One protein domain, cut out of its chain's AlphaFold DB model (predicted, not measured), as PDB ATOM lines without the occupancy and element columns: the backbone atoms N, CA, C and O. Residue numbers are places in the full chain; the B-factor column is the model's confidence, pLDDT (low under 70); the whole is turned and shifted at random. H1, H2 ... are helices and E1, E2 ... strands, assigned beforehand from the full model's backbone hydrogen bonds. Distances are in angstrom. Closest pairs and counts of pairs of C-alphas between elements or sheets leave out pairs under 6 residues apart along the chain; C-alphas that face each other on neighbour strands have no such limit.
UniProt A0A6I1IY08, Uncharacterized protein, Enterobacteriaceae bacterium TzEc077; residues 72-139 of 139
ATOM      1  N   PHE A  72     -47.528 -42.659 -10.051       85.19
ATOM      2  CA  PHE A  72     -46.750 -41.438  -9.895       85.19
ATOM      3  C   PHE A  72     -47.103 -40.414 -10.963       85.19
ATOM      4  O   PHE A  72     -47.098 -40.718 -12.156       85.19
ATOM      5  N   ASP A  73     -47.266 -39.171 -10.522       86.12
ATOM      6  CA  ASP A  73     -47.344 -38.018 -11.405       86.12
ATOM      7  C   ASP A  73     -45.949 -37.435 -11.637       86.12
ATOM      8  O   ASP A  73     -45.264 -36.979 -10.713       86.12
ATOM      9  N   PHE A  74     -45.516 -37.447 -12.898       85.75
ATOM     10  CA  PHE A  74     -44.207 -36.948 -13.298       85.75
ATOM     11  C   PHE A  74     -44.321 -35.649 -14.087       85.75
ATOM     12  O   PHE A  74     -44.941 -35.588 -15.144       85.75
ATOM     13  N   HIS A  75     -43.613 -34.624 -13.619       89.31
ATOM     14  CA  HIS A  75     -43.435 -33.373 -14.345       89.31
ATOM     15  C   HIS A  75     -41.963 -33.237 -14.722       89.31
ATOM     16  O   HIS A  75     -41.130 -32.775 -13.940       89.31
ATOM     17  N   LEU A  76     -41.632 -33.701 -15.923       90.12
ATOM     18  CA  LEU A  76     -40.254 -33.820 -16.390       90.12
ATOM     19  C   LEU A  76     -39.959 -32.788 -17.471       90.12
ATOM     20  O   LEU A  76     -40.787 -32.511 -18.337       90.12
ATOM     21  N   ARG A  77     -38.742 -32.249 -17.444       91.56
ATOM     22  CA  ARG A  77     -38.182 -31.416 -18.504       91.56
ATOM     23  C   ARG A  77     -36.872 -32.015 -18.980       91.56
ATOM     24  O   ARG A  77     -36.001 -32.344 -18.175       91.56
ATOM     25  N   PHE A  78     -36.733 -32.107 -20.295       92.62
ATOM     26  CA  PHE A  78     -35.460 -32.416 -20.924       92.62
ATOM     27  C   PHE A  78     -34.507 -31.227 -20.797       92.62
ATOM     28  O   PHE A  78     -34.889 -30.081 -21.037       92.62
ATOM     29  N   SER A  79     -33.262 -31.501 -20.428       92.25
ATOM     30  CA  SER A  79     -32.207 -30.499 -20.350       92.25
ATOM     31  C   SER A  79     -30.873 -31.105 -20.773       92.25
ATOM     32  O   SER A  79     -30.721 -32.326 -20.824       92.25
ATOM     33  N   ARG A  80     -29.887 -30.259 -21.055       92.00
ATOM     34  CA  ARG A  80     -28.492 -30.671 -21.205       92.00
ATOM     35  C   ARG A  80     -27.695 -30.075 -20.056       92.00
ATOM     36  O   ARG A  80     -27.931 -28.928 -19.683       92.00
ATOM     37  N   ASP A  81     -26.803 -30.867 -19.477       89.12
ATOM     38  CA  ASP A  81     -25.904 -30.376 -18.435       89.12
ATOM     39  C   ASP A  81     -24.837 -29.424 -19.008       89.12
ATOM     40  O   ASP A  81     -24.805 -29.132 -20.207       89.12
ATOM     41  N   ALA A  82     -23.951 -28.924 -18.145       90.81
ATOM     42  CA  ALA A  82     -22.885 -28.003 -18.543       90.81
ATOM     43  C   ALA A  82     -21.895 -28.621 -19.554       90.81
ATOM     44  O   ALA A  82     -21.173 -27.893 -20.230       90.81
ATOM     45  N   GLN A  83     -21.862 -29.950 -19.663       91.06
ATOM     46  CA  GLN A  83     -21.029 -30.722 -20.578       91.06
ATOM     47  C   GLN A  83     -21.792 -31.118 -21.855       91.06
ATOM     48  O   GLN A  83     -21.244 -31.806 -22.714       91.06
ATOM     49  N   GLY A  84     -23.049 -30.685 -22.001       88.50
ATOM     50  CA  GLY A  84     -23.902 -30.988 -23.146       88.50
ATOM     51  C   GLY A  84     -24.567 -32.366 -23.090       88.50
ATOM     52  O   GLY A  84     -25.253 -32.741 -24.044       88.50
ATOM     53  N   LYS A  85     -24.417 -33.123 -21.998       90.38
ATOM     54  CA  LYS A  85     -25.001 -34.459 -21.865       90.38
ATOM     55  C   LYS A  85     -26.505 -34.367 -21.574       90.38
ATOM     56  O   LYS A  85     -26.922 -33.539 -20.757       90.38
ATOM     57  N   PRO A  86     -27.335 -35.220 -22.198       91.75
ATOM     58  CA  PRO A  86     -28.760 -35.291 -21.905       91.75
ATOM     59  C   PRO A  86     -29.053 -35.573 -20.431       91.75
ATOM     60  O   PRO A  86     -28.443 -36.443 -19.807       91.75
ATOM     61  N   SER A  87     -30.032 -34.859 -19.887       90.06
ATOM     62  CA  SER A  87     -30.479 -34.983 -18.504       90.06
ATOM     63  C   SER A  87     -31.984 -34.751 -18.386       90.06
ATOM     64  O   SER A  87     -32.619 -34.139 -19.250       90.06
ATOM     65  N   ILE A  88     -32.561 -35.249 -17.292       89.12
ATOM     66  CA  ILE A  88     -33.967 -35.049 -16.949       89.12
ATOM     67  C   ILE A  88     -34.055 -34.272 -15.647       89.12
ATOM     68  O   ILE A  88     -33.454 -34.646 -14.639       89.12
ATOM     69  N   VAL A  89     -34.839 -33.200 -15.677       87.75
ATOM     70  CA  VAL A  89     -35.094 -32.333 -14.532       87.75
ATOM     71  C   VAL A  89     -36.548 -32.484 -14.115       87.75
ATOM     72  O   VAL A  89     -37.455 -32.364 -14.937       87.75
ATOM     73  N   ASN A  90     -36.775 -32.731 -12.827       86.38
ATOM     74  CA  ASN A  90     -38.108 -32.672 -12.243       86.38
ATOM     75  C   ASN A  90     -38.480 -31.206 -12.004       86.38
ATOM     76  O   ASN A  90     -37.857 -30.541 -11.176       86.38
ATOM     77  N   VAL A  91     -39.465 -30.693 -12.739       88.56
ATOM     78  CA  VAL A  91     -39.786 -29.257 -12.711       88.56
ATOM     79  C   VAL A  91     -40.535 -28.825 -11.456       88.56
ATOM     80  O   VAL A  91     -40.556 -27.634 -11.168       88.56
ATOM     81  N   LEU A  92     -41.119 -29.763 -10.705       85.06
ATOM     82  CA  LEU A  92     -41.812 -29.447  -9.456       85.06
ATOM     83  C   LEU A  92     -40.854 -29.258  -8.272       85.06
ATOM     84  O   LEU A  92     -41.281 -28.785  -7.223       85.06
ATOM     85  N   GLY A  93     -39.568 -29.605  -8.414       83.06
ATOM     86  CA  GLY A  93     -38.584 -29.447  -7.342       83.06
ATOM     87  C   GLY A  93     -39.060 -30.073  -6.026       83.06
ATOM     88  O   GLY A  93     -39.393 -31.258  -5.982       83.06
ATOM     89  N   GLU A  94     -39.124 -29.267  -4.963       81.12
ATOM     90  CA  GLU A  94     -39.591 -29.688  -3.632       81.12
ATOM     91  C   GLU A  94     -41.090 -30.008  -3.560       81.12
ATOM     92  O   GLU A  94     -41.508 -30.748  -2.674       81.12
ATOM     93  N   GLN A  95     -41.894 -29.498  -4.497       83.94
ATOM     94  CA  GLN A  95     -43.328 -29.787  -4.580       83.94
ATOM     95  C   GLN A  95     -43.617 -31.124  -5.269       83.94
ATOM     96  O   GLN A  95     -44.777 -31.511  -5.403       83.94
ATOM     97  N   SER A  96     -42.591 -31.832  -5.752       82.12
ATOM     98  CA  SER A  96     -42.820 -33.104  -6.421       82.12
ATOM     99  C   SER A  96     -43.320 -34.167  -5.438       82.12
ATOM    100  O   SER A  96     -42.703 -34.358  -4.386       82.12
ATOM    101  N   PRO A  97     -44.359 -34.943  -5.804       81.56
ATOM    102  CA  PRO A  97     -44.814 -36.066  -4.987       81.56
ATOM    103  C   PRO A  97     -43.770 -37.194  -4.903       81.56
ATOM    104  O   PRO A  97     -43.849 -38.047  -4.020       81.56
ATOM    105  N   VAL A  98     -42.762 -37.199  -5.788       83.62
ATOM    106  CA  VAL A  98     -41.705 -38.214  -5.841       83.62
ATOM    107  C   VAL A  98     -40.351 -37.596  -5.504       83.62
ATOM    108  O   VAL A  98     -39.856 -36.697  -6.183       83.62
ATOM    109  N   ARG A  99     -39.694 -38.134  -4.470       83.88
ATOM    110  CA  ARG A  99     -38.329 -37.739  -4.089       83.88
ATOM    111  C   ARG A  99     -37.344 -38.008  -5.232       83.88
ATOM    112  O   ARG A  99     -37.386 -39.067  -5.854       83.88
ATOM    113  N   THR A 100     -36.382 -37.108  -5.436       81.94
ATOM    114  CA  THR A 100     -35.386 -37.186  -6.523       81.94
ATOM    115  C   THR A 100     -34.628 -38.513  -6.569       81.94
ATOM    116  O   THR A 100     -34.393 -39.040  -7.653       81.94
ATOM    117  N   ASN A 101     -34.272 -39.082  -5.414       85.12
ATOM    118  CA  ASN A 101     -33.590 -40.377  -5.361       85.12
ATOM    119  C   ASN A 101     -34.475 -41.496  -5.921       85.12
ATOM    120  O   ASN A 101     -34.033 -42.242  -6.789       85.12
ATOM    121  N   LYS A 102     -35.752 -41.537  -5.517       85.62
ATOM    122  CA  LYS A 102     -36.707 -42.526  -6.024       85.62
ATOM    123  C   LYS A 102     -37.006 -42.320  -7.509       85.62
ATOM    124  O   LYS A 102     -37.114 -43.286  -8.253       85.62
ATOM    125  N   LEU A 103     -37.059 -41.069  -7.968       85.25
ATOM    126  CA  LEU A 103     -37.232 -40.752  -9.385       85.25
ATOM    127  C   LEU A 103     -36.105 -41.332 -10.255       85.25
ATOM    128  O   LEU A 103     -36.383 -41.854 -11.328       85.25
ATOM    129  N   ARG A 104     -34.849 -41.284  -9.789       83.81
ATOM    130  CA  ARG A 104     -33.696 -41.874 -10.499       83.81
ATOM    131  C   ARG A 104     -33.734 -43.404 -10.542       83.81
ATOM    132  O   ARG A 104     -33.188 -43.995 -11.466       83.81
ATOM    133  N   GLU A 105     -34.357 -44.043  -9.555       87.12
ATOM    134  CA  GLU A 105     -34.590 -45.493  -9.576       87.12
ATOM    135  C   GLU A 105     -35.679 -45.870 -10.585       87.12
ATOM    136  O   GLU A 105     -35.549 -46.877 -11.274       87.12
ATOM    137  N   LEU A 106     -36.738 -45.060 -10.682       88.12
ATOM    138  CA  LEU A 106     -37.901 -45.330 -11.530       88.12
ATOM    139  C   LEU A 106     -37.685 -44.943 -12.992       88.12
ATOM    140  O   LEU A 106     -38.239 -45.592 -13.873       88.12
ATOM    141  N   ILE A 107     -36.917 -43.887 -13.263       90.62
ATOM    142  CA  ILE A 107     -36.748 -43.327 -14.607       90.62
ATOM    143  C   ILE A 107     -35.285 -43.371 -15.001       90.62
ATOM    144  O   ILE A 107     -34.410 -42.851 -14.311       90.62
ATOM    145  N   THR A 108     -35.017 -43.955 -16.161       91.56
ATOM    146  CA  THR A 108     -33.697 -43.944 -16.784       91.56
ATOM    147  C   THR A 108     -33.801 -43.285 -18.152       91.56
ATOM    148  O   THR A 108     -34.593 -43.705 -18.992       91.56
ATOM    149  N   LEU A 109     -33.003 -42.239 -18.375       92.06
ATOM    150  CA  LEU A 109     -32.799 -41.699 -19.713       92.06
ATOM    151  C   LEU A 109     -31.842 -42.632 -20.454       92.06
ATOM    152  O   LEU A 109     -30.713 -42.840 -20.008       92.06
ATOM    153  N   VAL A 110     -32.317 -43.203 -21.557       93.19
ATOM    154  CA  VAL A 110     -31.517 -44.074 -22.423       93.19
ATOM    155  C   VAL A 110     -30.399 -43.254 -23.072       93.19
ATOM    156  O   VAL A 110     -30.554 -42.048 -23.291       93.19
ATOM    157  N   ASN A 111     -29.265 -43.893 -23.364       91.50
ATOM    158  CA  ASN A 111     -28.123 -43.239 -23.998       91.50
ATOM    159  C   ASN A 111     -28.524 -42.595 -25.337       91.50
ATOM    160  O   ASN A 111     -29.276 -43.184 -26.107       91.50
ATOM    161  N   GLU A 112     -28.000 -41.401 -25.622       91.81
ATOM    162  CA  GLU A 112     -28.279 -40.641 -26.849       91.81
ATOM    163  C   GLU A 112     -27.981 -41.434 -28.125       91.81
ATOM    164  O   GLU A 112     -28.748 -41.378 -29.083       91.81
ATOM    165  N   ASN A 113     -26.928 -42.252 -28.107       93.31
ATOM    166  CA  ASN A 113     -26.555 -43.090 -29.249       93.31
ATOM    167  C   ASN A 113     -27.566 -44.214 -29.544       93.31
ATOM    168  O   ASN A 113     -27.550 -44.780 -30.631       93.31
ATOM    169  N   GLU A 114     -28.423 -44.550 -28.578       92.69
ATOM    170  CA  GLU A 114     -29.449 -45.593 -28.692       92.69
ATOM    171  C   GLU A 114     -30.830 -45.006 -29.031       92.69
ATOM    172  O   GLU A 114     -31.817 -45.736 -29.148       92.69
ATOM    173  N   TRP A 115     -30.942 -43.684 -29.192       94.62
ATOM    174  CA  TRP A 115     -32.210 -43.066 -29.554       94.62
ATOM    175  C   TRP A 115     -32.589 -43.413 -30.992       94.62
ATOM    176  O   TRP A 115     -31.847 -43.159 -31.939       94.62
ATOM    177  N   ARG A 116     -33.808 -43.933 -31.166       93.81
ATOM    178  CA  ARG A 116     -34.376 -44.259 -32.485       93.81
ATOM    179  C   ARG A 116     -34.388 -43.052 -33.427       93.81
ATOM    180  O   ARG A 116     -34.135 -43.201 -34.618       93.81
ATOM    181  N   THR A 117     -34.720 -41.880 -32.891       94.56
ATOM    182  CA  THR A 117     -34.693 -40.607 -33.610       94.56
ATOM    183  C   THR A 117     -33.763 -39.673 -32.840       94.56
ATOM    184  O   THR A 117     -34.032 -39.441 -31.661       94.56
ATOM    185  N   PRO A 118     -32.717 -39.094 -33.456       90.44
ATOM    186  CA  PRO A 118     -31.691 -38.344 -32.720       90.44
ATOM    187  C   PRO A 118     -32.211 -37.149 -31.904       90.44
ATOM    188  O   PRO A 118     -31.552 -36.697 -30.976       90.44
ATOM    189  N   GLN A 119     -33.390 -36.616 -32.231       90.19
ATOM    190  CA  GLN A 119     -34.008 -35.489 -31.525       90.19
ATOM    191  C   GLN A 119     -35.149 -35.905 -30.579       90.19
ATOM    192  O   GLN A 119     -35.820 -35.038 -30.022       90.19
ATOM    193  N   VAL A 120     -35.397 -37.207 -30.401       92.94
ATOM    194  CA  VAL A 120     -36.482 -37.727 -29.555       92.94
ATOM    195  C   VAL A 120     -35.879 -38.602 -28.452       92.94
ATOM    196  O   VAL A 120     -35.529 -39.755 -28.718       92.94
ATOM    197  N   PRO A 121     -35.747 -38.083 -27.216       92.56
ATOM    198  CA  PRO A 121     -35.163 -38.839 -26.119       92.56
ATOM    199  C   PRO A 121     -36.052 -40.018 -25.724       92.56
ATOM    200  O   PRO A 121     -37.277 -39.899 -25.669       92.56
ATOM    201  N   ILE A 122     -35.423 -41.147 -25.393       94.31
ATOM    202  CA  ILE A 122     -36.121 -42.336 -24.899       94.31
ATOM    203  C   ILE A 122     -36.000 -42.396 -23.375       94.31
ATOM    204  O   ILE A 122     -34.900 -42.436 -22.821       94.31
ATOM    205  N   LEU A 123     -37.148 -42.420 -22.700       92.19
ATOM    206  CA  LEU A 123     -37.248 -42.629 -21.260       92.19
ATOM    207  C   LEU A 123     -37.717 -44.049 -20.980       92.19
ATOM    208  O   LEU A 123     -38.752 -44.477 -21.483       92.19
ATOM    209  N   GLN A 124     -36.973 -44.751 -20.136       90.69
ATOM    210  CA  GLN A 124     -37.355 -46.058 -19.638       90.69
ATOM    211  C   GLN A 124     -37.917 -45.924 -18.225       90.69
ATOM    212  O   GLN A 124     -37.253 -45.398 -17.329       90.69
ATOM    213  N   LEU A 125     -39.131 -46.437 -18.037       89.69
ATOM    214  CA  LEU A 125     -39.763 -46.588 -16.733       89.69
ATOM    215  C   LEU A 125     -39.474 -47.987 -16.189       89.69
ATOM    216  O   LEU A 125     -39.700 -48.987 -16.869       89.69
ATOM    217  N   LYS A 126     -38.979 -48.055 -14.956       89.50
ATOM    218  CA  LYS A 126     -38.757 -49.301 -14.224       89.50
ATOM    219  C   LYS A 126     -39.928 -49.517 -13.282       89.50
ATOM    220  O   LYS A 126     -40.042 -48.850 -12.255       89.50
ATOM    221  N   LEU A 127     -40.812 -50.429 -13.667       90.00
ATOM    222  CA  LEU A 127     -41.973 -50.820 -12.877       90.00
ATOM    223  C   LEU A 127     -41.766 -52.253 -12.360       90.00
ATOM    224  O   LEU A 127     -41.175 -53.064 -13.074       90.00
ATOM    225  N   PRO A 128     -42.243 -52.587 -11.152       92.12
ATOM    226  CA  PRO A 128     -41.975 -53.868 -10.501       92.12
ATOM    227  C   PRO A 128     -42.909 -54.984 -10.997       92.12
ATOM    228  O   PRO A 128     -43.392 -55.772 -10.195       92.12
ATOM    229  N   TYR A 129     -43.204 -55.044 -12.300       92.25
ATOM    230  CA  TYR A 129     -44.061 -56.073 -12.894       92.25
ATOM    231  C   TYR A 129     -43.220 -57.087 -13.663       92.25
ATOM    232  O   TYR A 129     -42.414 -56.718 -14.517       92.25
ATOM    233  N   CYS A 130     -43.452 -58.367 -13.397       92.56
ATOM    234  CA  CYS A 130     -42.965 -59.463 -14.219       92.56
ATOM    235  C   CYS A 130     -44.159 -60.129 -14.900       92.56
ATOM    236  O   CYS A 130     -45.102 -60.542 -14.223       92.56
ATOM    237  N   PHE A 131     -44.119 -60.208 -16.228       92.62
ATOM    238  CA  PHE A 131     -45.124 -60.893 -17.035       92.62
ATOM    239  C   PHE A 131     -44.622 -62.283 -17.414       92.62
ATOM    240  O   PHE A 131     -43.443 -62.459 -17.722       92.62
ATOM    241  N   ILE A 132     -45.527 -63.255 -17.391       92.44
ATOM    242  CA  ILE A 132     -45.251 -64.654 -17.719       92.44
ATOM    243  C   ILE A 132     -46.305 -65.172 -18.691       92.44
ATOM    244  O   ILE A 132     -47.484 -64.839 -18.579       92.44
ATOM    245  N   ALA A 133     -45.877 -65.983 -19.647       91.00
ATOM    246  CA  ALA A 133     -46.739 -66.655 -20.605       91.00
ATOM    247  C   ALA A 133     -46.064 -67.959 -21.043       91.00
ATOM    248  O   ALA A 133     -44.836 -68.055 -21.019       91.00
ATOM    249  N   ASP A 134     -46.870 -68.938 -21.448       86.75
ATOM    250  CA  ASP A 134     -46.377 -70.212 -21.988       86.75
ATOM    251  C   ASP A 134     -45.888 -70.078 -23.446       86.75
ATOM    252  O   ASP A 134     -45.191 -70.951 -23.957       86.75
ATOM    253  N   GLU A 135     -46.223 -68.964 -24.105       85.50
ATOM    254  CA  GLU A 135     -45.868 -68.632 -25.487       85.50
ATOM    255  C   GLU A 135     -45.115 -67.292 -25.555       85.50
ATOM    256  O   GLU A 135     -45.180 -66.470 -24.635       85.50
ATOM    257  N   VAL A 136     -44.421 -67.030 -26.670       84.00
ATOM    258  CA  VAL A 136     -43.732 -65.749 -26.890       84.00
ATOM    259  C   VAL A 136     -44.750 -64.618 -27.031       84.00
ATOM    260  O   VAL A 136     -45.555 -64.591 -27.961       84.00
ATOM    261  N   VAL A 137     -44.666 -63.637 -26.132       83.62
ATOM    262  CA  VAL A 137     -45.498 -62.430 -26.144       83.62
ATOM    263  C   VAL A 137     -44.608 -61.195 -26.126       83.62
ATOM    264  O   VAL A 137     -43.654 -61.110 -25.356       83.62
ATOM    265  N   TYR A 138     -44.951 -60.220 -26.966       82.50
ATOM    266  CA  TYR A 138     -44.346 -58.892 -26.953       82.50
ATOM    267  C   TYR A 138     -45.273 -57.943 -26.192       82.50
ATOM    268  O   TYR A 138     -46.445 -57.811 -26.559       82.50
ATOM    269  N   ILE A 139     -44.749 -57.329 -25.131       77.12
ATOM    270  CA  ILE A 139     -45.448 -56.388 -24.243       77.12
ATOM    271  C   ILE A 139     -44.796 -55.016 -24.371       77.12
ATOM    272  O   ILE A 139     -43.544 -54.970 -24.368       77.12
TER     273      ILE A 139
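This is residues 72 to 139 of the 139 residues of an uncharacterized protein of Enterobacteriaceae bacterium TzEc077 (UniProt A0A6I1IY08). With little regular structure, two small antiparallel hairpins, E1-E2 and E3-E4, stand side by side with short helix H1 near one end, and an arm holds E5 and the free-standing residues 132 to 138. The 68 printed residues run E1, E2, H1, E3, E4, E5, class mixed, 27 in named elements. The whole is loose, radius of gyration of the C-alphas 14.9 A, spanning 47 by 31 by 15 A.

Look first at hairpin E1, residues 76 to 80, and E2, residues 86 to 90: 145 degrees, N 77 to O 89 2.8 A, within hydrogen-bond range. E3, residues 107 to 109, comes closest to E2 at C-alphas 109 and 87, 7.2 A. Its hairpin partner E4, residues 123 to 125, has N 124 to O 108 at 2.8 A, within range. In H1, residues 100 to 106, every O i to N i+4 pair is within range. E5, residues 129 to 132, pairs with no named strand.

Find C-alpha 76 at (-40.254, -33.820, -16.390); E1 runs 13.1 A, E2 13.7 A. E5 ends at C-alpha 132, (-45.251, -64.654, -17.719).

The farthest C-alphas, Ala 82 and Asp 134, are 48.4 A apart. The E3 to E4 link is long; the printed part has no cut, and no printed residue is under 70 in pLDDT.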